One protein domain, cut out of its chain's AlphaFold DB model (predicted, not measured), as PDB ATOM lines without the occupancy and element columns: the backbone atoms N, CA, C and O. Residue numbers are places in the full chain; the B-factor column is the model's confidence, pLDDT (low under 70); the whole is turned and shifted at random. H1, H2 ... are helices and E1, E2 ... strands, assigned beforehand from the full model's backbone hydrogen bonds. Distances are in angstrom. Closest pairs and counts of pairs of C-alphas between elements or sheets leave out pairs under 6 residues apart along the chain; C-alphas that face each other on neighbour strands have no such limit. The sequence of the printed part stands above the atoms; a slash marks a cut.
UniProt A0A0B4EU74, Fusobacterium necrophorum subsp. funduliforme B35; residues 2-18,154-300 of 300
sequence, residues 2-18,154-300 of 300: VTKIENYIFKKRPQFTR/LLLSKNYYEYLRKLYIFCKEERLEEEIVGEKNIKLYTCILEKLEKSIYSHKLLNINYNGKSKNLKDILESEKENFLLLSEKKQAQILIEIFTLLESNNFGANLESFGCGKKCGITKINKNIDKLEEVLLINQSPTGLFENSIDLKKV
ATOM      1  N   VAL A   2     -10.987 -22.332 -34.915       72.06
ATOM      2  CA  VAL A   2     -10.522 -23.541 -35.633       72.06
ATOM      3  C   VAL A   2      -9.047 -23.461 -36.059       72.06
ATOM      4  O   VAL A   2      -8.266 -24.326 -35.689       72.06
ATOM      5  N   THR A   3      -8.611 -22.364 -36.682       81.62
ATOM      6  CA  THR A   3      -7.221 -22.201 -37.159       81.62
ATOM      7  C   THR A   3      -6.174 -22.233 -36.035       81.62
ATOM      8  O   THR A   3      -5.070 -22.731 -36.222       81.62
ATOM      9  N   LYS A   4      -6.507 -21.731 -34.831       83.88
ATOM     10  CA  LYS A   4      -5.604 -21.801 -33.663       83.88
ATOM     11  C   LYS A   4      -5.469 -23.235 -33.146       83.88
ATOM     12  O   LYS A   4      -4.372 -23.634 -32.769       83.88
ATOM     13  N   ILE A   5      -6.570 -23.987 -33.147       83.25
ATOM     14  CA  ILE A   5      -6.589 -25.401 -32.757       83.25
ATOM     15  C   ILE A   5      -5.762 -26.218 -33.754       83.25
ATOM     16  O   ILE A   5      -4.883 -26.968 -33.339       83.25
ATOM     17  N   GLU A   6      -5.963 -26.012 -35.056       81.62
ATOM     18  CA  GLU A   6      -5.185 -26.684 -36.104       81.62
ATOM     19  C   GLU A   6      -3.685 -26.394 -35.981       81.62
ATOM     20  O   GLU A   6      -2.875 -27.320 -35.990       81.62
ATOM     21  N   ASN A   7      -3.306 -25.131 -35.764       80.88
ATOM     22  CA  ASN A   7      -1.905 -24.758 -35.545       80.88
ATOM     23  C   ASN A   7      -1.286 -25.447 -34.316       80.88
ATOM     24  O   ASN A   7      -0.089 -25.742 -34.317       80.88
ATOM     25  N   TYR A   8      -2.076 -25.705 -33.270       82.75
ATOM     26  CA  TYR A   8      -1.609 -26.404 -32.072       82.75
ATOM     27  C   TYR A   8      -1.498 -27.921 -32.289       82.75
ATOM     28  O   TYR A   8      -0.501 -28.520 -31.888       82.75
ATOM     29  N   ILE A   9      -2.480 -28.534 -32.960       81.19
ATOM     30  CA  ILE A   9      -2.494 -29.974 -33.269       81.19
ATOM     31  C   ILE A   9      -1.325 -30.342 -34.186       81.19
ATOM     32  O   ILE A   9      -0.605 -31.300 -33.920       81.19
ATOM     33  N   PHE A  10      -1.088 -29.553 -35.235       77.62
ATOM     34  CA  PHE A  10      -0.019 -29.804 -36.205       77.62
ATOM     35  C   PHE A  10       1.312 -29.146 -35.813       77.62
ATOM     36  O   PHE A  10       2.178 -28.899 -36.661       77.62
ATOM     37  N   LYS A  11       1.509 -28.864 -34.517       72.00
ATOM     38  CA  LYS A  11       2.769 -28.332 -33.995       72.00
ATOM     39  C   LYS A  11       3.906 -29.300 -34.317       72.00
ATOM     40  O   LYS A  11       3.870 -30.479 -33.982       72.00
ATOM     41  N   LYS A  12       4.977 -28.773 -34.911       69.38
ATOM     42  CA  LYS A  12       6.103 -29.566 -35.432       69.38
ATOM     43  C   LYS A  12       6.911 -30.333 -34.376       69.38
ATOM     44  O   LYS A  12       7.822 -31.044 -34.764       69.38
ATOM     45  N   ARG A  13       6.670 -30.160 -33.071       69.75
ATOM     46  CA  ARG A  13       7.404 -30.848 -31.991       69.75
ATOM     47  C   ARG A  13       6.510 -30.986 -30.750       69.75
ATOM     48  O   ARG A  13       6.539 -30.089 -29.903       69.75
ATOM     49  N   PRO A  14       5.677 -32.036 -30.645       79.06
ATOM     50  CA  PRO A  14       5.028 -32.354 -29.380       79.06
ATOM     51  C   PRO A  14       6.100 -32.727 -28.351       79.06
ATOM     52  O   PRO A  14       7.052 -33.441 -28.671       79.06
ATOM     53  N   GLN A  15       5.958 -32.230 -27.125       83.56
ATOM     54  CA  GLN A  15       6.811 -32.659 -26.025       83.56
ATOM     55  C   GLN A  15       6.290 -34.004 -25.531       83.56
ATOM     56  O   GLN A  15       5.151 -34.109 -25.081       83.56
ATOM     57  N   PHE A  16       7.108 -35.037 -25.688       85.81
ATOM     58  CA  PHE A  16       6.772 -36.401 -25.317       85.81
ATOM     59  C   PHE A  16       7.864 -36.935 -24.402       85.81
ATOM     60  O   PHE A  16       9.030 -36.998 -24.788       85.81
ATOM     61  N   THR A  17       7.470 -37.326 -23.198       91.12
ATOM     62  CA  THR A  17       8.311 -38.065 -22.264       91.12
ATOM     63  C   THR A  17       7.673 -39.410 -21.983       91.12
ATOM     64  O   THR A  17       6.455 -39.589 -22.059       91.12
ATOM     65  N   ARG A  18       8.514 -40.382 -21.638       92.75
ATOM     66  CA  ARG A  18       8.061 -41.688 -21.182       92.75
ATOM     67  C   ARG A  18       8.536 -41.895 -19.762       92.75
ATOM     68  O   ARG A  18       9.719 -41.733 -19.477       92.75
ATOM     69  N   LEU A 154       6.428 -39.688 -35.431       88.81
ATOM     70  CA  LEU A 154       6.362 -39.369 -36.855       88.81
ATOM     71  C   LEU A 154       5.523 -38.111 -37.076       88.81
ATOM     72  O   LEU A 154       4.348 -38.051 -36.727       88.81
ATOM     73  N   LEU A 155       6.135 -37.111 -37.704       87.81
ATOM     74  CA  LEU A 155       5.491 -35.838 -38.006       87.81
ATOM     75  C   LEU A 155       5.162 -35.757 -39.491       87.81
ATOM     76  O   LEU A 155       6.070 -35.672 -40.322       87.81
ATOM     77  N   LEU A 156       3.877 -35.744 -39.817       88.38
ATOM     78  CA  LEU A 156       3.359 -35.586 -41.175       88.38
ATOM     79  C   LEU A 156       2.655 -34.231 -41.317       88.38
ATOM     80  O   LEU A 156       2.232 -33.635 -40.327       88.38
ATOM     81  N   SER A 157       2.539 -33.728 -42.549       89.38
ATOM     82  CA  SER A 157       1.644 -32.598 -42.817       89.38
ATOM     83  C   SER A 157       0.194 -33.020 -42.558       89.38
ATOM     84  O   SER A 157      -0.113 -34.213 -42.588       89.38
ATOM     85  N   LYS A 158      -0.705 -32.052 -42.342       88.31
ATOM     86  CA  LYS A 158      -2.136 -32.310 -42.120       88.31
ATOM     87  C   LYS A 158      -2.716 -33.281 -43.155       88.31
ATOM     88  O   LYS A 158      -3.265 -34.309 -42.778       88.31
ATOM     89  N   ASN A 159      -2.489 -33.010 -44.441       90.44
ATOM     90  CA  ASN A 159      -3.023 -33.824 -45.536       90.44
ATOM     91  C   ASN A 159      -2.510 -35.274 -45.490       90.44
ATOM     92  O   ASN A 159      -3.286 -36.207 -45.672       90.44
ATOM     93  N   TYR A 160      -1.216 -35.482 -45.215       92.81
ATOM     94  CA  TYR A 160      -0.653 -36.833 -45.105       92.81
ATOM     95  C   TYR A 160      -1.105 -37.555 -43.836       92.81
ATOM     96  O   TYR A 160      -1.314 -38.762 -43.874       92.81
ATOM     97  N   TYR A 161      -1.272 -36.836 -42.726       90.44
ATOM     98  CA  TYR A 161      -1.789 -37.403 -41.484       90.44
ATOM     99  C   TYR A 161      -3.244 -37.866 -41.636       90.44
ATOM    100  O   TYR A 161      -3.576 -38.994 -41.279       90.44
ATOM    101  N   GLU A 162      -4.107 -37.020 -42.206       90.12
ATOM    102  CA  GLU A 162      -5.504 -37.365 -42.485       90.12
ATOM    103  C   GLU A 162      -5.599 -38.550 -43.445       90.12
ATOM    104  O   GLU A 162      -6.378 -39.470 -43.207       90.12
ATOM    105  N   TYR A 163      -4.756 -38.581 -44.479       93.56
ATOM    106  CA  TYR A 163      -4.716 -39.707 -45.402       93.56
ATOM    107  C   TYR A 163      -4.217 -41.001 -44.743       93.56
ATOM    108  O   TYR A 163      -4.819 -42.053 -44.924       93.56
ATOM    109  N   LEU A 164      -3.171 -40.942 -43.917       92.06
ATOM    110  CA  LEU A 164      -2.697 -42.112 -43.176       92.06
ATOM    111  C   LEU A 164      -3.774 -42.663 -42.226       92.06
ATOM    112  O   LEU A 164      -3.934 -43.877 -42.121       92.06
ATOM    113  N   ARG A 165      -4.545 -41.787 -41.569       90.56
ATOM    114  CA  ARG A 165      -5.685 -42.189 -40.730       90.56
ATOM    115  C   ARG A 165      -6.732 -42.963 -41.537       90.56
ATOM    116  O   ARG A 165      -7.202 -43.994 -41.067       90.56
ATOM    117  N   LYS A 166      -7.060 -42.484 -42.736       91.44
ATOM    118  CA  LYS A 166      -7.967 -43.149 -43.682       91.44
ATOM    119  C   LYS A 166      -7.459 -44.539 -44.085       91.44
ATOM    120  O   LYS A 166      -8.180 -45.530 -43.983       91.44
ATOM    121  N   LEU A 167      -6.169 -44.649 -44.425       92.62
ATOM    122  CA  LEU A 167      -5.531 -45.942 -44.708       92.62
ATOM    123  C   LEU A 167      -5.613 -46.906 -43.518       92.62
ATOM    124  O   LEU A 167      -5.851 -48.097 -43.713       92.62
ATOM    125  N   TYR A 168      -5.428 -46.400 -42.294       89.75
ATOM    126  CA  TYR A 168      -5.507 -47.211 -41.081       89.75
ATOM    127  C   TYR A 168      -6.915 -47.784 -40.893       89.75
ATOM    128  O   TYR A 168      -7.046 -48.990 -40.695       89.75
ATOM    129  N   ILE A 169      -7.955 -46.952 -41.022       88.31
ATOM    130  CA  ILE A 169      -9.362 -47.377 -40.931       88.31
ATOM    131  C   ILE A 169      -9.668 -48.428 -42.003       88.31
ATOM    132  O   ILE A 169     -10.156 -49.509 -41.682       88.31
ATOM    133  N   PHE A 170      -9.297 -48.176 -43.258       88.06
ATOM    134  CA  PHE A 170      -9.520 -49.129 -44.344       88.06
ATOM    135  C   PHE A 170      -8.813 -50.474 -44.128       88.06
ATOM    136  O   PHE A 170      -9.396 -51.532 -44.360       88.06
ATOM    137  N   CYS A 171      -7.555 -50.455 -43.679       87.75
ATOM    138  CA  CYS A 171      -6.754 -51.671 -43.536       87.75
ATOM    139  C   CYS A 171      -7.043 -52.455 -42.249       87.75
ATOM    140  O   CYS A 171      -6.834 -53.667 -42.241       87.75
ATOM    141  N   LYS A 172      -7.455 -51.793 -41.158       81.31
ATOM    142  CA  LYS A 172      -7.687 -52.433 -39.849       81.31
ATOM    143  C   LYS A 172      -9.160 -52.673 -39.541       81.31
ATOM    144  O   LYS A 172      -9.461 -53.657 -38.877       81.31
ATOM    145  N   GLU A 173     -10.054 -51.797 -39.993       79.88
ATOM    146  CA  GLU A 173     -11.501 -51.906 -39.750       79.88
ATOM    147  C   GLU A 173     -12.264 -52.460 -40.965       79.88
ATOM    148  O   GLU A 173     -13.478 -52.613 -40.891       79.88
ATOM    149  N   GLU A 174     -11.574 -52.737 -42.081       72.81
ATOM    150  CA  GLU A 174     -12.150 -53.224 -43.350       72.81
ATOM    151  C   GLU A 174     -13.301 -52.357 -43.890       72.81
ATOM    152  O   GLU A 174     -14.172 -52.811 -44.633       72.81
ATOM    153  N   ARG A 175     -13.294 -51.069 -43.541       74.19
ATOM    154  CA  ARG A 175     -14.282 -50.102 -44.011       74.19
ATOM    155  C   ARG A 175     -13.869 -49.551 -45.363       74.19
ATOM    156  O   ARG A 175     -12.792 -48.974 -45.488       74.19
ATOM    157  N   LEU A 176     -14.732 -49.723 -46.365       64.12
ATOM    158  CA  LEU A 176     -14.553 -49.130 -47.687       64.12
ATOM    159  C   LEU A 176     -14.488 -47.607 -47.551       64.12
ATOM    160  O   LEU A 176     -15.458 -46.973 -47.142       64.12
ATOM    161  N   GLU A 177     -13.340 -47.037 -47.897       65.31
ATOM    162  CA  GLU A 177     -13.182 -45.598 -48.047       65.31
ATOM    163  C   GLU A 177     -13.021 -45.267 -49.532       65.31
ATOM    164  O   GLU A 177     -12.067 -45.710 -50.170       65.31
ATOM    165  N   GLU A 178     -13.936 -44.458 -50.068       64.06
ATOM    166  CA  GLU A 178     -13.978 -44.035 -51.480       64.06
ATOM    167  C   GLU A 178     -12.749 -43.205 -51.913       64.06
ATOM    168  O   GLU A 178     -12.550 -42.934 -53.092       64.06
ATOM    169  N   GLU A 179     -11.897 -42.795 -50.968       68.75
ATOM    170  CA  GLU A 179     -10.796 -41.853 -51.184       68.75
ATOM    171  C   GLU A 179      -9.388 -42.479 -51.253       68.75
ATOM    172  O   GLU A 179      -8.386 -41.745 -51.317       68.75
ATOM    173  N   ILE A 180      -9.282 -43.811 -51.233       74.38
ATOM    174  CA  ILE A 180      -8.003 -44.503 -51.428       74.38
ATOM    175  C   ILE A 180      -7.704 -44.559 -52.915       74.38
ATOM    176  O   ILE A 180      -8.351 -45.277 -53.660       74.38
ATOM    177  N   VAL A 181      -6.704 -43.782 -53.322       79.62
ATOM    178  CA  VAL A 181      -6.301 -43.637 -54.718       79.62
ATOM    179  C   VAL A 181      -4.802 -43.880 -54.814       79.62
ATOM    180  O   VAL A 181      -4.037 -43.325 -54.015       79.62
ATOM    181  N   GLY A 182      -4.369 -44.664 -55.803       85.00
ATOM    182  CA  GLY A 182      -2.965 -45.032 -56.004       85.00
ATOM    183  C   GLY A 182      -2.014 -43.829 -56.020       85.00
ATOM    184  O   GLY A 182      -0.961 -43.857 -55.388       85.00
ATOM    185  N   GLU A 183      -2.413 -42.707 -56.623       91.56
ATOM    186  CA  GLU A 183      -1.592 -41.487 -56.645       91.56
ATOM    187  C   GLU A 183      -1.283 -40.948 -55.232       91.56
ATOM    188  O   GLU A 183      -0.154 -40.536 -54.944       91.56
ATOM    189  N   LYS A 184      -2.259 -40.975 -54.312       93.50
ATOM    190  CA  LYS A 184      -2.057 -40.537 -52.921       93.50
ATOM    191  C   LYS A 184      -1.156 -41.517 -52.157       93.50
ATOM    192  O   LYS A 184      -0.285 -41.061 -51.411       93.50
ATOM    193  N   ASN A 185      -1.300 -42.828 -52.385       95.31
ATOM    194  CA  ASN A 185      -0.401 -43.851 -51.832       95.31
ATOM    195  C   ASN A 185       1.054 -43.596 -52.246       95.31
ATOM    196  O   ASN A 185       1.948 -43.580 -51.400       95.31
ATOM    197  N   ILE A 186       1.287 -43.326 -53.532       95.94
ATOM    198  CA  ILE A 186       2.620 -43.057 -54.089       95.94
ATOM    199  C   ILE A 186       3.224 -41.780 -53.492       95.94
ATOM    200  O   ILE A 186       4.402 -41.754 -53.120       95.94
ATOM    201  N   LYS A 187       2.423 -40.717 -53.338       96.31
ATOM    202  CA  LYS A 187       2.866 -39.472 -52.688       96.31
ATOM    203  C   LYS A 187       3.251 -39.697 -51.224       96.31
ATOM    204  O   LYS A 187       4.260 -39.148 -50.782       96.31
ATOM    205  N   LEU A 188       2.478 -40.484 -50.473       96.50
ATOM    206  CA  LEU A 188       2.803 -40.807 -49.080       96.50
ATOM    207  C   LEU A 188       4.061 -41.683 -48.984       96.50
ATOM    208  O   LEU A 188       4.932 -41.397 -48.165       96.50
ATOM    209  N   TYR A 189       4.192 -42.686 -49.855       97.25
ATOM    210  CA  TYR A 189       5.387 -43.526 -49.962       97.25
ATOM    211  C   TYR A 189       6.649 -42.681 -50.182       97.25
ATOM    212  O   TYR A 189       7.624 -42.791 -49.438       97.25
ATOM    213  N   THR A 190       6.590 -41.764 -51.150       96.56
ATOM    214  CA  THR A 190       7.688 -40.842 -51.467       96.56
ATOM    215  C   THR A 190       8.015 -39.935 -50.278       96.56
ATOM    216  O   THR A 190       9.180 -39.791 -49.920       96.56
ATOM    217  N   CYS A 191       6.999 -39.392 -49.595       95.88
ATOM    218  CA  CYS A 191       7.191 -38.572 -48.396       95.88
ATOM    219  C   CYS A 191       7.906 -39.337 -47.265       95.88
ATOM    220  O   CYS A 191       8.760 -38.778 -46.573       95.88
ATOM    221  N   ILE A 192       7.579 -40.618 -47.067       96.19
ATOM    222  CA  ILE A 192       8.247 -41.466 -46.070       96.19
ATOM    223  C   ILE A 192       9.711 -41.708 -46.453       96.19
ATOM    224  O   ILE A 192      10.590 -41.583 -45.598       96.19
ATOM    225  N   LEU A 193       9.983 -42.005 -47.725       96.19
ATOM    226  CA  LEU A 193      11.337 -42.220 -48.235       96.19
ATOM    227  C   LEU A 193      12.211 -40.971 -48.042       96.19
ATOM    228  O   LEU A 193      13.300 -41.058 -47.477       96.19
ATOM    229  N   GLU A 194      11.691 -39.788 -48.378       95.81
ATOM    230  CA  GLU A 194      12.387 -38.519 -48.134       95.81
ATOM    231  C   GLU A 194      12.682 -38.282 -46.650       95.81
ATOM    232  O   GLU A 194      13.732 -37.739 -46.304       95.81
ATOM    233  N   LYS A 195      11.785 -38.686 -45.744       94.25
ATOM    234  CA  LYS A 195      12.037 -38.591 -44.299       94.25
ATOM    235  C   LYS A 195      13.146 -39.529 -43.851       94.25
ATOM    236  O   LYS A 195      13.983 -39.108 -43.051       94.25
ATOM    237  N   LEU A 196      13.143 -40.769 -44.329       95.38
ATOM    238  CA  LEU A 196      14.189 -41.746 -44.032       95.38
ATOM    239  C   LEU A 196      15.561 -41.273 -44.518       95.38
ATOM    240  O   LEU A 196      16.564 -41.606 -43.904       95.38
ATOM    241  N   GLU A 197      15.609 -40.458 -45.568       94.38
ATOM    242  CA  GLU A 197      16.855 -39.922 -46.104       94.38
ATOM    243  C   GLU A 197      17.292 -38.598 -45.453       94.38
ATOM    244  O   GLU A 197      18.436 -38.455 -45.027       94.38
ATOM    245  N   LYS A 198      16.391 -37.613 -45.377       94.44
ATOM    246  CA  LYS A 198      16.745 -36.201 -45.134       94.44
ATOM    247  C   LYS A 198      16.463 -35.716 -43.713       94.44
ATOM    248  O   LYS A 198      16.678 -34.545 -43.408       94.44
ATOM    249  N   SER A 199      15.927 -36.567 -42.841       93.25
ATOM    250  CA  SER A 199      15.572 -36.192 -41.466       93.25
ATOM    251  C   SER A 199      16.318 -37.031 -40.432       93.25
ATOM    252  O   SER A 199      17.120 -37.885 -40.787       93.25
ATOM    253  N   ILE A 200      16.030 -36.834 -39.139       93.00
ATOM    254  CA  ILE A 200      16.638 -37.628 -38.056       93.00
ATOM    255  C   ILE A 200      16.472 -39.141 -38.268       93.00
ATOM    256  O   ILE A 200      17.327 -39.909 -37.845       93.00
ATOM    257  N   TYR A 201      15.420 -39.571 -38.974       94.00
ATOM    258  CA  TYR A 201      15.172 -40.976 -39.293       94.00
ATOM    259  C   TYR A 201      16.285 -41.652 -40.108       94.00
ATOM    260  O   TYR A 201      16.369 -42.877 -40.047       94.00
ATOM    261  N   SER A 202      17.180 -40.904 -40.764       93.31
ATOM    262  CA  SER A 202      18.377 -41.469 -41.410       93.31
ATOM    263  C   SER A 202      19.351 -42.123 -40.429       93.31
ATOM    264  O   SER A 202      20.098 -43.023 -40.796       93.31
ATOM    265  N   HIS A 203      19.290 -41.731 -39.155       93.31
ATOM    266  CA  HIS A 203      20.085 -42.306 -38.071       93.31
ATOM    267  C   HIS A 203      19.351 -43.451 -37.353       93.31
ATOM    268  O   HIS A 203      19.888 -44.048 -36.418       93.31
ATOM    269  N   LYS A 204      18.106 -43.769 -37.745       93.69
ATOM    270  CA  LYS A 204      17.332 -44.835 -37.102       93.69
ATOM    271  C   LYS A 204      17.939 -46.197 -37.459       93.69
ATOM    272  O   LYS A 204      17.990 -46.588 -38.622       93.69
ATOM    273  N   LEU A 205      18.325 -46.959 -36.437       90.56
ATOM    274  CA  LEU A 205      18.735 -48.364 -36.480       90.56
ATOM    275  C   LEU A 205      17.580 -49.272 -36.932       90.56
ATOM    276  O   LEU A 205      16.962 -49.957 -36.119       90.56
ATOM    277  N   LEU A 206      17.279 -49.270 -38.228       89.06
ATOM    278  CA  LEU A 206      16.175 -50.020 -38.824       89.06
ATOM    279  C   LEU A 206      16.683 -50.977 -39.906       89.06
ATOM    280  O   LEU A 206      16.294 -50.913 -41.071       89.06
ATOM    281  N   ASN A 207      17.591 -51.858 -39.494       86.69
ATOM    282  CA  ASN A 207      18.156 -52.888 -40.354       86.69
ATOM    283  C   ASN A 207      17.217 -54.096 -40.425       86.69
ATOM    284  O   ASN A 207      16.817 -54.662 -39.406       86.69
ATOM    285  N   ILE A 208      16.885 -54.500 -41.644       92.12
ATOM    286  CA  ILE A 208      15.930 -55.551 -41.975       92.12
ATOM    287  C   ILE A 208      16.648 -56.605 -42.820       92.12
ATOM    288  O   ILE A 208      17.520 -56.286 -43.627       92.12
ATOM    289  N   ASN A 209      16.310 -57.879 -42.607       91.56
ATOM    290  CA  ASN A 209      16.724 -58.936 -43.521       91.56
ATOM    291  C   ASN A 209      15.877 -58.840 -44.796       91.56
ATOM    292  O   ASN A 209      14.665 -59.041 -44.746       91.56
ATOM    293  N   TYR A 210      16.546 -58.527 -45.897       92.62
ATOM    294  CA  TYR A 210      16.016 -58.425 -47.243       92.62
ATOM    295  C   TYR A 210      16.795 -59.400 -48.126       92.62
ATOM    296  O   TYR A 210      18.001 -59.223 -48.333       92.62
ATOM    297  N   ASN A 211      16.130 -60.453 -48.612       88.56
ATOM    298  CA  ASN A 211      16.737 -61.479 -49.470       88.56
ATOM    299  C   ASN A 211      18.068 -62.046 -48.924       88.56
ATOM    300  O   ASN A 211      19.058 -62.183 -49.643       88.56
ATOM    301  N   GLY A 212      18.119 -62.326 -47.617       87.00
ATOM    302  CA  GLY A 212      19.293 -62.893 -46.943       87.00
ATOM    303  C   GLY A 212      20.381 -61.878 -46.580       87.00
ATOM    304  O   GLY A 212      21.401 -62.264 -46.008       87.00
ATOM    305  N   LYS A 213      20.186 -60.586 -46.872       90.69
ATOM    306  CA  LYS A 213      21.138 -59.508 -46.567       90.69
ATOM    307  C   LYS A 213      20.527 -58.508 -45.593       90.69
ATOM    308  O   LYS A 213      19.338 -58.217 -45.647       90.69
ATOM    309  N   SER A 214      21.346 -57.956 -44.701       91.88
ATOM    310  CA  SER A 214      20.912 -56.861 -43.832       91.88
ATOM    311  C   SER A 214      20.959 -55.544 -44.610       91.88
ATOM    312  O   SER A 214      22.028 -55.160 -45.080       91.88
ATOM    313  N   LYS A 215      19.813 -54.876 -44.761       93.88
ATOM    314  CA  LYS A 215      19.679 -53.555 -45.396       93.88
ATOM    315  C   LYS A 215      18.879 -52.611 -44.506       93.88
ATOM    316  O   LYS A 215      18.028 -53.068 -43.743       93.88
ATOM    317  N   ASN A 216      19.123 -51.308 -44.606       93.44
ATOM    318  CA  ASN A 216      18.268 -50.326 -43.947       93.44
ATOM    319  C   ASN A 216      16.904 -50.249 -44.664       93.44
ATOM    320  O   ASN A 216      16.826 -50.492 -45.869       93.44
ATOM    321  N   LEU A 217      15.833 -49.892 -43.943       95.06
ATOM    322  CA  LEU A 217      14.512 -49.660 -44.541       95.06
ATOM    323  C   LEU A 217      14.573 -48.699 -45.738       95.06
ATOM    324  O   LEU A 217      13.917 -48.978 -46.734       95.06
ATOM    325  N   LYS A 218      15.363 -47.615 -45.670       95.50
ATOM    326  CA  LYS A 218      15.519 -46.662 -46.783       95.50
ATOM    327  C   LYS A 218      15.879 -47.389 -48.086       95.50
ATOM    328  O   LYS A 218      15.147 -47.286 -49.066       95.50
ATOM    329  N   ASP A 219      16.953 -48.174 -48.057       95.44
ATOM    330  CA  ASP A 219      17.484 -48.874 -49.233       95.44
ATOM    331  C   ASP A 219      16.506 -49.931 -49.761       95.44
ATOM    332  O   ASP A 219      16.466 -50.212 -50.959       95.44
ATOM    333  N   ILE A 220      15.722 -50.543 -48.866       96.25
ATOM    334  CA  ILE A 220      14.666 -51.490 -49.240       96.25
ATOM    335  C   ILE A 220      13.557 -50.754 -49.986       96.25
ATOM    336  O   ILE A 220      13.175 -51.192 -51.065       96.25
ATOM    337  N   LEU A 221      13.073 -49.626 -49.457       96.62
ATOM    338  CA  LEU A 221      12.033 -48.844 -50.126       96.62
ATOM    339  C   LEU A 221      12.520 -48.286 -51.472       96.62
ATOM    340  O   LEU A 221      11.787 -48.300 -52.451       96.62
ATOM    341  N   GLU A 222      13.776 -47.858 -51.574       96.69
ATOM    342  CA  GLU A 222      14.344 -47.467 -52.869       96.69
ATOM    343  C   GLU A 222      14.390 -48.636 -53.862       96.69
ATOM    344  O   GLU A 222      13.988 -48.472 -55.013       96.69
ATOM    345  N   SER A 223      14.825 -49.820 -53.415       95.94
ATOM    346  CA  SER A 223      14.918 -51.018 -54.268       95.94
ATOM    347  C   SER A 223      13.541 -51.528 -54.719       95.94
ATOM    348  O   SER A 223      13.397 -52.025 -55.830       95.94
ATOM    349  N   GLU A 224      12.525 -51.403 -53.864       96.44
ATOM    350  CA  GLU A 224      11.177 -51.949 -54.074       96.44
ATOM    351  C   GLU A 224      10.187 -50.923 -54.633       96.44
ATOM    352  O   GLU A 224       8.991 -51.199 -54.727       96.44
ATOM    353  N   LYS A 225      10.661 -49.733 -55.017       96.62
ATOM    354  CA  LYS A 225       9.805 -48.653 -55.513       96.62
ATOM    355  C   LYS A 225       8.982 -49.087 -56.726       96.62
ATOM    356  O   LYS A 225       7.767 -48.923 -56.713       96.62
ATOM    357  N   GLU A 226       9.616 -49.676 -57.739       96.19
ATOM    358  CA  GLU A 226       8.918 -50.150 -58.946       96.19
ATOM    359  C   GLU A 226       7.925 -51.272 -58.620       96.19
ATOM    360  O   GLU A 226       6.779 -51.243 -59.067       96.19
ATOM    361  N   ASN A 227       8.311 -52.206 -57.745       95.25
ATOM    362  CA  ASN A 227       7.414 -53.263 -57.284       95.25
ATOM    363  C   ASN A 227       6.190 -52.680 -56.572       95.25
ATOM    364  O   ASN A 227       5.074 -53.118 -56.829       95.25
ATOM    365  N   PHE A 228       6.366 -51.657 -55.731       96.81
ATOM    366  CA  PHE A 228       5.268 -50.965 -55.058       96.81
ATOM    367  C   PHE A 228       4.300 -50.290 -56.043       96.81
ATOM    368  O   PHE A 228       3.084 -50.343 -55.835       96.81
ATOM    369  N   LEU A 229       4.810 -49.687 -57.122       95.44
ATOM    370  CA  LEU A 229       3.984 -49.054 -58.159       95.44
ATOM    371  C   LEU A 229       3.092 -50.060 -58.899       95.44
ATOM    372  O   LEU A 229       1.981 -49.707 -59.283       95.44
ATOM    373  N   LEU A 230       3.548 -51.306 -59.048       94.94
ATOM    374  CA  LEU A 230       2.810 -52.383 -59.721       94.94
ATOM    375  C   LEU A 230       1.731 -53.041 -58.844       94.94
ATOM    376  O   LEU A 230       0.926 -53.832 -59.339       94.94
ATOM    377  N   LEU A 231       1.705 -52.755 -57.541       93.94
ATOM    378  CA  LEU A 231       0.718 -53.327 -56.627       93.94
ATOM    379  C   LEU A 231      -0.657 -52.678 -56.785       93.94
ATOM    380  O   LEU A 231      -0.785 -51.495 -57.089       93.94
ATOM    381  N   SER A 232      -1.703 -53.442 -56.457       92.25
ATOM    382  CA  SER A 232      -3.046 -52.877 -56.322       92.25
ATOM    383  C   SER A 232      -3.093 -51.827 -55.214       92.25
ATOM    384  O   SER A 232      -2.376 -51.922 -54.214       92.25
ATOM    385  N   GLU A 233      -3.998 -50.857 -55.335       91.50
ATOM    386  CA  GLU A 233      -4.146 -49.762 -54.365       91.50
ATOM    387  C   GLU A 233      -4.367 -50.280 -52.936       91.50
ATOM    388  O   GLU A 233      -3.793 -49.764 -51.975       91.50
ATOM    389  N   LYS A 234      -5.126 -51.376 -52.797       89.69
ATOM    390  CA  LYS A 234      -5.322 -52.074 -51.520       89.69
ATOM    391  C   LYS A 234      -4.009 -52.629 -50.960       89.69
ATOM    392  O   LYS A 234      -3.769 -52.532 -49.759       89.69
ATOM    393  N   LYS A 235      -3.158 -53.222 -51.800       92.00
ATOM    394  CA  LYS A 235      -1.860 -53.765 -51.373       92.00
ATOM    395  C   LYS A 235      -0.865 -52.660 -51.033       92.00
ATOM    396  O   LYS A 235      -0.170 -52.778 -50.027       92.00
ATOM    397  N   GLN A 236      -0.861 -51.566 -51.789       95.19
ATOM    398  CA  GLN A 236      -0.089 -50.368 -51.462       95.19
ATOM    399  C   GLN A 236      -0.479 -49.805 -50.090       95.19
ATOM    400  O   GLN A 236       0.391 -49.570 -49.255       95.19
ATOM    401  N   ALA A 237      -1.782 -49.660 -49.826       93.88
ATOM    402  CA  ALA A 237      -2.304 -49.198 -48.540       93.88
ATOM    403  C   ALA A 237      -1.839 -50.083 -47.370       93.88
ATOM    404  O   ALA A 237      -1.341 -49.570 -46.368       93.88
ATOM    405  N   GLN A 238      -1.935 -51.410 -47.520       93.25
ATOM    406  CA  GLN A 238      -1.474 -52.367 -46.507       93.25
ATOM    407  C   GLN A 238       0.014 -52.181 -46.197       93.25
ATOM    408  O   GLN A 238       0.396 -52.057 -45.036       93.25
ATOM    409  N   ILE A 239       0.850 -52.082 -47.231       95.81
ATOM    410  CA  ILE A 239       2.295 -51.883 -47.077       95.81
ATOM    411  C   ILE A 239       2.616 -50.544 -46.410       95.81
ATOM    412  O   ILE A 239       3.504 -50.488 -45.564       95.81
ATOM    413  N   LEU A 240       1.895 -49.469 -46.737       96.56
ATOM    414  CA  LEU A 240       2.091 -48.165 -46.098       96.56
ATOM    415  C   LEU A 240       1.821 -48.214 -44.587       96.56
ATOM    416  O   LEU A 240       2.569 -47.602 -43.824       96.56
ATOM    417  N   ILE A 241       0.811 -48.968 -44.144       94.50
ATOM    418  CA  ILE A 241       0.528 -49.178 -42.715       94.50
ATOM    419  C   ILE A 241       1.628 -50.004 -42.035       94.50
ATOM    420  O   ILE A 241       2.047 -49.683 -40.921       94.50
ATOM    421  N   GLU A 242       2.148 -51.024 -42.711       95.56
ATOM    422  CA  GLU A 242       3.272 -51.826 -42.213       95.56
ATOM    423  C   GLU A 242       4.559 -50.984 -42.100       95.56
ATOM    424  O   GLU A 242       5.228 -50.997 -41.066       95.56
ATOM    425  N   ILE A 243       4.866 -50.149 -43.101       95.50
ATOM    426  CA  ILE A 243       5.983 -49.189 -43.050       95.50
ATOM    427  C   ILE A 243       5.784 -48.185 -41.909       95.50
ATOM    428  O   ILE A 243       6.723 -47.908 -41.161       95.50
ATOM    429  N   PHE A 244       4.572 -47.646 -41.751       94.12
ATOM    430  CA  PHE A 244       4.255 -46.717 -40.671       94.12
ATOM    431  C   PHE A 244       4.499 -47.345 -39.295       94.12
ATOM    432  O   PHE A 244       5.154 -46.717 -38.464       94.12
ATOM    433  N   THR A 245       4.097 -48.605 -39.096       92.56
ATOM    434  CA  THR A 245       4.327 -49.365 -37.851       92.56
ATOM    435  C   THR A 245       5.813 -49.399 -37.465       92.56
ATOM    436  O   THR A 245       6.165 -49.281 -36.293       92.56
ATOM    437  N   LEU A 246       6.725 -49.469 -38.442       94.19
ATOM    438  CA  LEU A 246       8.171 -49.416 -38.186       94.19
ATOM    439  C   LEU A 246       8.681 -48.029 -37.768       94.19
ATOM    440  O   LEU A 246       9.780 -47.913 -37.217       94.19
ATOM    441  N   LEU A 247       7.936 -46.962 -38.050       92.50
ATOM    442  CA  LEU A 247       8.287 -45.578 -37.723       92.50
ATOM    443  C   LEU A 247       7.686 -45.101 -36.399       92.50
ATOM    444  O   LEU A 247       8.209 -44.139 -35.830       92.50
ATOM    445  N   GLU A 248       6.659 -45.787 -35.905       89.25
ATOM    446  CA  GLU A 248       5.980 -45.504 -34.643       89.25
ATOM    447  C   GLU A 248       6.890 -45.635 -33.407       89.25
ATOM    448  O   GLU A 248       7.976 -46.226 -33.421       89.25
ATOM    449  N   SER A 249       6.398 -45.096 -32.288       87.00
ATOM    450  CA  SER A 249       6.981 -45.256 -30.951       87.00
ATOM    451  C   SER A 249       6.569 -46.594 -30.320       87.00
ATOM    452  O   SER A 249       6.080 -46.638 -29.193       87.00
ATOM    453  N   ASN A 250       6.728 -47.685 -31.072       87.62
ATOM    454  CA  ASN A 250       6.626 -49.068 -30.611       87.62
ATOM    455  C   ASN A 250       7.717 -49.919 -31.289       87.62
ATOM    456  O   ASN A 250       8.583 -49.394 -31.989       87.62
ATOM    457  N   ASN A 251       7.745 -51.217 -30.996       91.81
ATOM    458  CA  ASN A 251       8.735 -52.131 -31.560       91.81
ATOM    459  C   ASN A 251       8.106 -53.495 -31.875       91.81
ATOM    460  O   ASN A 251       8.639 -54.540 -31.503       91.81
ATOM    461  N   PHE A 252       6.920 -53.496 -32.492       90.25
ATOM    462  CA  PHE A 252       6.206 -54.738 -32.810       90.25
ATOM    463  C   PHE A 252       6.724 -55.428 -34.080       90.25
ATOM    464  O   PHE A 252       6.552 -56.641 -34.232       90.25
ATOM    465  N   GLY A 253       7.438 -54.684 -34.926       93.69
ATOM    466  CA  GLY A 253       7.839 -55.118 -36.260       93.69
ATOM    467  C   GLY A 253       6.688 -55.028 -37.260       93.69
ATOM    468  O   GLY A 253       5.571 -54.674 -36.894       93.69
ATOM    469  N   ALA A 254       6.980 -55.353 -38.515       95.25
ATOM    470  CA  ALA A 254       6.039 -55.241 -39.626       95.25
ATOM    471  C   ALA A 254       6.131 -56.428 -40.588       95.25
ATOM    472  O   ALA A 254       7.161 -57.110 -40.658       95.25
ATOM    473  N   ASN A 255       5.066 -56.654 -41.350       95.75
ATOM    474  CA  ASN A 255       5.029 -57.618 -42.436       95.75
ATOM    475  C   ASN A 255       5.393 -56.944 -43.764       95.75
ATOM    476  O   ASN A 255       4.593 -56.211 -44.338       95.75
ATOM    477  N   LEU A 256       6.593 -57.237 -44.268       95.75
ATOM    478  CA  LEU A 256       7.077 -56.754 -45.566       95.75
ATOM    479  C   LEU A 256       7.428 -57.925 -46.501       95.75
ATOM    480  O   LEU A 256       8.347 -57.836 -47.311       95.75
ATOM    481  N   GLU A 257       6.713 -59.047 -46.390       94.38
ATOM    482  CA  GLU A 257       6.934 -60.239 -47.227       94.38
ATOM    483  C   GLU A 257       6.798 -59.935 -48.729       94.38
ATOM    484  O   GLU A 257       7.572 -60.448 -49.533       94.38
ATOM    485  N   SER A 258       5.905 -59.013 -49.108       90.75
ATOM    486  CA  SER A 258       5.757 -58.545 -50.495       90.75
ATOM    487  C   SER A 258       7.000 -57.844 -51.055       90.75
ATOM    488  O   SER A 258       7.104 -57.690 -52.263       90.75
ATOM    489  N   PHE A 259       7.915 -57.413 -50.186       92.88
ATOM    490  CA  PHE A 259       9.200 -56.792 -50.513       92.88
ATOM    491  C   PHE A 259      10.371 -57.765 -50.289       92.88
ATOM    492  O   PHE A 259      11.488 -57.337 -50.022       92.88
ATOM    493  N   GLY A 260      10.139 -59.083 -50.271       90.38
ATOM    494  CA  GLY A 260      11.202 -60.074 -50.031       90.38
ATOM    495  C   GLY A 260      11.804 -60.027 -48.617       90.38
ATOM    496  O   GLY A 260      12.912 -60.517 -48.380       90.38
ATOM    497  N   CYS A 261      11.093 -59.409 -47.669       94.56
ATOM    498  CA  CYS A 261      11.439 -59.409 -46.249       94.56
ATOM    499  C   CYS A 261      10.634 -60.490 -45.499       94.56
ATOM    500  O   CYS A 261       9.997 -61.356 -46.089       94.56
ATOM    501  N   GLY A 262      10.657 -60.460 -44.164       93.00
ATOM    502  CA  GLY A 262       9.876 -61.381 -43.331       93.00
ATOM    503  C   GLY A 262       8.493 -60.852 -42.927       93.00
ATOM    504  O   GLY A 262       8.242 -59.647 -42.927       93.00
ATOM    505  N   LYS A 263       7.642 -61.767 -42.438       94.00
ATOM    506  CA  LYS A 263       6.320 -61.469 -41.839       94.00
ATOM    507  C   LYS A 263       6.377 -60.640 -40.552       94.00
ATOM    508  O   LYS A 263       5.377 -60.066 -40.140       94.00
ATOM    509  N   LYS A 264       7.535 -60.627 -39.889       92.94
ATOM    510  CA  LYS A 264       7.803 -59.830 -38.688       92.94
ATOM    511  C   LYS A 264       9.241 -59.324 -38.733       92.94
ATOM    512  O   LYS A 264      10.158 -59.950 -38.203       92.94
ATOM    513  N   CYS A 265       9.441 -58.217 -39.430       93.62
ATOM    514  CA  CYS A 265      10.738 -57.594 -39.654       93.62
ATOM    515  C   CYS A 265      10.825 -56.206 -39.005       93.62
ATOM    516  O   CYS A 265       9.847 -55.709 -38.454       93.62
ATOM    517  N   GLY A 266      12.016 -55.603 -39.005       92.38
ATOM    518  CA  GLY A 266      12.223 -54.236 -38.512       92.38
ATOM    519  C   GLY A 266      12.135 -54.069 -36.994       92.38
ATOM    520  O   GLY A 266      12.043 -52.944 -36.513       92.38
ATOM    521  N   ILE A 267      12.193 -55.165 -36.226       93.56
ATOM    522  CA  ILE A 267      12.279 -55.069 -34.769       93.56
ATOM    523  C   ILE A 267      13.680 -54.603 -34.369       93.56
ATOM    524  O   ILE A 267      14.681 -55.272 -34.636       93.56
ATOM    525  N   THR A 268      13.744 -53.463 -33.697       94.44
ATOM    526  CA  THR A 268      14.991 -52.785 -33.353       94.44
ATOM    527  C   THR A 268      15.585 -53.315 -32.048       94.44
ATOM    528  O   THR A 268      14.902 -53.487 -31.033       94.44
ATOM    529  N   LYS A 269      16.886 -53.615 -32.089       95.00
ATOM    530  CA  LYS A 269      17.684 -54.106 -30.963       95.00
ATOM    531  C   LYS A 269      19.047 -53.434 -30.966       95.00
ATOM    532  O   LYS A 269      19.594 -53.172 -32.035       95.00
ATOM    533  N   ILE A 270      19.637 -53.275 -29.790       95.81
ATOM    534  CA  ILE A 270      21.053 -52.911 -29.633       95.81
ATOM    535  C   ILE A 270      21.796 -54.051 -28.951       95.81
ATOM    536  O   ILE A 270      21.224 -54.728 -28.101       95.81
ATOM    537  N   ASN A 271      23.052 -54.294 -29.320       96.00
ATOM    538  CA  ASN A 271      23.874 -55.263 -28.600       96.00
ATOM    539  C   ASN A 271      24.186 -54.739 -27.191       96.00
ATOM    540  O   ASN A 271      24.279 -53.528 -26.988       96.00
ATOM    541  N   LYS A 272      24.380 -55.641 -26.226       96.69
ATOM    542  CA  LYS A 272      24.796 -55.259 -24.876       96.69
ATOM    543  C   LYS A 272      26.154 -54.569 -24.838       96.69
ATOM    544  O   LYS A 272      26.352 -53.698 -24.002       96.69
ATOM    545  N   ASN A 273      27.072 -54.955 -25.726       97.38
ATOM    546  CA  ASN A 273      28.362 -54.308 -25.907       97.38
ATOM    547  C   ASN A 273      28.183 -53.030 -26.729       97.38
ATOM    548  O   ASN A 273      27.800 -53.083 -27.901       97.38
ATOM    549  N   ILE A 274      28.498 -51.899 -26.103       96.94
ATOM    550  CA  ILE A 274      28.299 -50.570 -26.680       96.94
ATOM    551  C   ILE A 274      29.556 -49.994 -27.341       96.94
ATOM    552  O   ILE A 274      29.482 -48.930 -27.947       96.94
ATOM    553  N   ASP A 275      30.703 -50.675 -27.287       93.31
ATOM    554  CA  ASP A 275      31.971 -50.139 -27.804       93.31
ATOM    555  C   ASP A 275      31.949 -49.897 -29.315       93.31
ATOM    556  O   ASP A 275      32.600 -48.977 -29.809       93.31
ATOM    557  N   LYS A 276      31.201 -50.730 -30.049       92.12
ATOM    558  CA  LYS A 276      31.047 -50.610 -31.506       92.12
ATOM    559  C   LYS A 276      30.124 -49.464 -31.924       92.12
ATOM    560  O   LYS A 276      30.071 -49.152 -33.107       92.12
ATOM    561  N   LEU A 277      29.365 -48.891 -30.992       95.12
ATOM    562  CA  LEU A 277      28.517 -47.732 -31.257       95.12
ATOM    563  C   LEU A 277      29.385 -46.479 -31.199       95.12
ATOM    564  O   LEU A 277      30.296 -46.406 -30.381       95.12
ATOM    565  N   GLU A 278      29.126 -45.489 -32.044       94.69
ATOM    566  CA  GLU A 278      29.904 -44.247 -32.071       94.69
ATOM    567  C   GLU A 278      29.553 -43.382 -30.857       94.69
ATOM    568  O   GLU A 278      30.447 -42.969 -30.112       94.69
ATOM    569  N   GLU A 279      28.253 -43.226 -30.598       96.31
ATOM    570  CA  GLU A 279      27.669 -42.415 -29.530       96.31
ATOM    571  C   GLU A 279      26.618 -43.227 -28.759       96.31
ATOM    572  O   GLU A 279      25.737 -43.839 -29.366       96.31
ATOM    573  N   VAL A 280      26.679 -43.187 -27.421       97.94
ATOM    574  CA  VAL A 280      25.608 -43.672 -26.537       97.94
ATOM    575  C   VAL A 280      25.468 -42.731 -25.341       97.94
ATOM    576  O   VAL A 280      26.262 -42.790 -24.400       97.94
ATOM    577  N   LEU A 281      24.450 -41.872 -25.360       98.44
ATOM    578  CA  LEU A 281      24.145 -40.950 -24.262       98.44
ATOM    579  C   LEU A 281      22.893 -41.407 -23.519       98.44
ATOM    580  O   LEU A 281      21.856 -41.619 -24.142       98.44
ATOM    581  N   LEU A 282      22.963 -41.496 -22.195       98.38
ATOM    582  CA  LEU A 282      21.782 -41.594 -21.341       98.38
ATOM    583  C   LEU A 282      21.262 -40.186 -21.058       98.38
ATOM    584  O   LEU A 282      21.966 -39.395 -20.434       98.38
ATOM    585  N   ILE A 283      20.045 -39.885 -21.501       97.88
ATOM    586  CA  ILE A 283      19.384 -38.596 -21.293       97.88
ATOM    587  C   ILE A 283      18.388 -38.741 -20.141       97.88
ATOM    588  O   ILE A 283      17.394 -39.463 -20.240       97.88
ATOM    589  N   ASN A 284      18.644 -38.040 -19.041       95.69
ATOM    590  CA  ASN A 284      17.729 -37.964 -17.910       95.69
ATOM    591  C   ASN A 284      16.787 -36.781 -18.120       95.69
ATOM    592  O   ASN A 284      17.239 -35.638 -18.147       95.69
ATOM    593  N   GLN A 285      15.492 -37.060 -18.246       94.56
ATOM    594  CA  GLN A 285      14.457 -36.051 -18.465       94.56
ATOM    595  C   GLN A 285      13.638 -35.833 -17.187       94.56
ATOM    596  O   GLN A 285      13.326 -36.784 -16.466       94.56
ATOM    597  N   SER A 286      13.246 -34.584 -16.919       93.75
ATOM    598  CA  SER A 286      12.208 -34.289 -15.924       93.75
ATOM    599  C   SER A 286      10.851 -34.880 -16.351       93.75
ATOM    600  O   SER A 286      10.678 -35.211 -17.526       93.75
ATOM    601  N   PRO A 287       9.846 -34.978 -15.455       91.56
ATOM    602  CA  PRO A 287       8.534 -35.524 -15.819       91.56
ATOM    603  C   PRO A 287       7.894 -34.852 -17.045       91.56
ATOM    604  O   PRO A 287       7.290 -35.526 -17.877       91.56
ATOM    605  N   THR A 288       8.077 -33.537 -17.194       91.19
ATOM    606  CA  THR A 288       7.589 -32.762 -18.345       91.19
ATOM    607  C   THR A 288       8.549 -32.760 -19.533       91.19
ATOM    608  O   THR A 288       8.159 -32.336 -20.613       91.19
ATOM    609  N   GLY A 289       9.799 -33.199 -19.357       91.06
ATOM    610  CA  GLY A 289      10.846 -33.148 -20.380       91.06
ATOM    611  C   GLY A 289      11.381 -31.743 -20.643       91.06
ATOM    612  O   GLY A 289      11.953 -31.500 -21.699       91.06
ATOM    613  N   LEU A 290      11.129 -30.791 -19.739       92.56
ATOM    614  CA  LEU A 290      11.628 -29.412 -19.856       92.56
ATOM    615  C   LEU A 290      13.086 -29.275 -19.417       92.56
ATOM    616  O   LEU A 290      13.775 -28.367 -19.869       92.56
ATOM    617  N   PHE A 291      13.542 -30.165 -18.537       94.62
ATOM    618  CA  PHE A 291      14.918 -30.197 -18.061       94.62
ATOM    619  C   PHE A 291      15.540 -31.526 -18.436       94.62
ATOM    620  O   PHE A 291      14.942 -32.581 -18.200       94.62
ATOM    621  N   GLU A 292      16.745 -31.457 -18.984       95.56
ATOM    622  CA  GLU A 292      17.500 -32.620 -19.413       95.56
ATOM    623  C   GLU A 292      18.950 -32.509 -18.949       95.56
ATOM    624  O   GLU A 292      19.539 -31.428 -18.941       95.56
ATOM    625  N   ASN A 293      19.535 -33.644 -18.582       96.25
ATOM    626  CA  ASN A 293      20.982 -33.803 -18.515       96.25
ATOM    627  C   ASN A 293      21.382 -35.093 -19.229       96.25
ATOM    628  O   ASN A 293      20.564 -36.001 -19.387       96.25
ATOM    629  N   SER A 294      22.633 -35.173 -19.670       97.19
ATOM    630  CA  SER A 294      23.135 -36.321 -20.419       97.19
ATOM    631  C   SER A 294      24.397 -36.896 -19.794       97.19
ATOM    632  O   SER A 294      25.305 -36.150 -19.433       97.19
ATOM    633  N   ILE A 295      24.480 -38.221 -19.751       98.12
ATOM    634  CA  ILE A 295      25.668 -38.972 -19.342       98.12
ATOM    635  C   ILE A 295      26.179 -39.744 -20.560       98.12
ATOM    636  O   ILE A 295      25.443 -40.537 -21.144       98.12
ATOM    637  N   ASP A 296      27.440 -39.535 -20.936       98.06
ATOM    638  CA  ASP A 296      28.091 -40.315 -21.993       98.06
ATOM    639  C   ASP A 296      28.495 -41.693 -21.451       98.06
ATOM    640  O   ASP A 296      29.446 -41.825 -20.674       98.06
ATOM    641  N   LEU A 297      27.772 -42.737 -21.869       98.12
ATOM    642  CA  LEU A 297      27.989 -44.104 -21.392       98.12
ATOM    643  C   LEU A 297      29.318 -44.696 -21.873       98.12
ATOM    644  O   LEU A 297      29.765 -45.704 -21.327       98.12
ATOM    645  N   LYS A 298      29.987 -44.078 -22.850       96.31
ATOM    646  CA  LYS A 298      31.322 -44.490 -23.296       96.31
ATOM    647  C   LYS A 298      32.450 -43.809 -22.516       96.31
ATOM    648  O   LYS A 298      33.585 -44.267 -22.622       96.31
ATOM    649  N   LYS A 299      32.156 -42.767 -21.723       94.75
ATOM    650  CA  LYS A 299      33.163 -42.001 -20.962       94.75
ATOM    651  C   LYS A 299      33.024 -42.059 -19.437       94.75
ATOM    652  O   LYS A 299      34.045 -41.951 -18.768       94.75
ATOM    653  N   VAL A 300      31.810 -42.231 -18.899       93.44
ATOM    654  CA  VAL A 300      31.534 -42.288 -17.439       93.44
ATOM    655  C   VAL A 300      32.258 -43.423 -16.713       93.44
ATOM    656  O   VAL A 300      32.542 -44.449 -17.373       93.44
TER     657      VAL A 300
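What this domain is: This is residues 2 to 18 and 154 to 300 of the 300 residues of a protein of Fusobacterium necrophorum subsp. funduliforme B35 (UniProt A0A0B4EU74). A cluster of helices has a long two-stranded hairpin, E4 and E5, set well away from it, and a short helix, H1, set away at another corner. In the cluster H3 and H7 run nearly side by side, H2 crosses H7, H5 crosses H3, and the small hairpin of E1 and E2 comes just before H5 in the chain, with E2 leading directly into it. The printed part has 164 residues, with seven named helices and five named strands in the order H1 H2 H3 H4 E1 E2 H5 H6 H7 E3 E4 E5; the class is mixed, helices and strands, and both two-stranded sheets are antiparallel. It is only just compact, close to loose, with a radius of gyration of the C-alphas of 18.1 A, and its outline is flat, 55 by 50 by 27 A.

Where its parts are: E4, residues 280 to 285, is 15.7 A long and begins at C-alpha 280 (25.608, -43.672, -26.537); E5, residues 292 to 296, is 13.3 A long and ends at C-alpha 296 (28.091, -40.315, -21.993). E3 is residues 269 to 271, E1 residues 207 to 210 and E2 residues 213 to 216. H3, residues 182 to 198, is 24.2 A long, H2, residues 158 to 173, 21.8 A, and H7, residues 233 to 247, 21.2 A. H1, residues 2 to 9, is 10.6 A long and begins at C-alpha 2 (-10.522, -23.541, -35.633). H4 is residues 200 to 203, H5 residues 217 to 223 and H6 residues 225 to 229.

How they stand to each other: E4 and E5 form an antiparallel hairpin, with N 284 and O 293 2.8 A apart, within hydrogen-bond range. E3 pairs with no named strand. H3 is the hub. H3 touches H7 at a shallow tilt of 23 degrees, the same way, closest at C-alphas Gly 182 and Glu 233, 5.1 A. H3 touches H5 at a steep tilt of 55 degrees, opposite ways, closest at C-alphas Leu 196 and Lys 218, 5.8 A. H3 and H4 only just touch, only at the corner, with 3 pairs of C-alphas within 8 A, the closest being Leu 196 and Ser 202, 4.9 A. H2 touches H7 with residues 164 to 171 alone, only just about perpendicular at 72 degrees, closest at C-alphas Leu 167 and Ala 237, 6.0 A. H6 is close to but not clearly touching H7, closest at C-alphas Phe 228 and Gln 236, 6.5 A. E1 and E2 form the other hairpin, with N 208 and O 215 2.8 A apart. H1 is apart from H2, H3 and H7, among others. H1, H2, H3, H5, H6 and H7 have every O i to N i+4 pair within hydrogen-bond range; H4 is too short for one.

The domain as a whole: The two C-alphas farthest apart, of Glu 178 and Val 300, are 56.9 A apart. Residues 19 to 153 are not printed, and C-alphas 18 and 154 are 15.9 A apart across the cut. The link from H7 to E3, 21 residues, is long. The mean pLDDT of the printed part is 90.9, with residues 12 to 13 and 176 to 179 under 70.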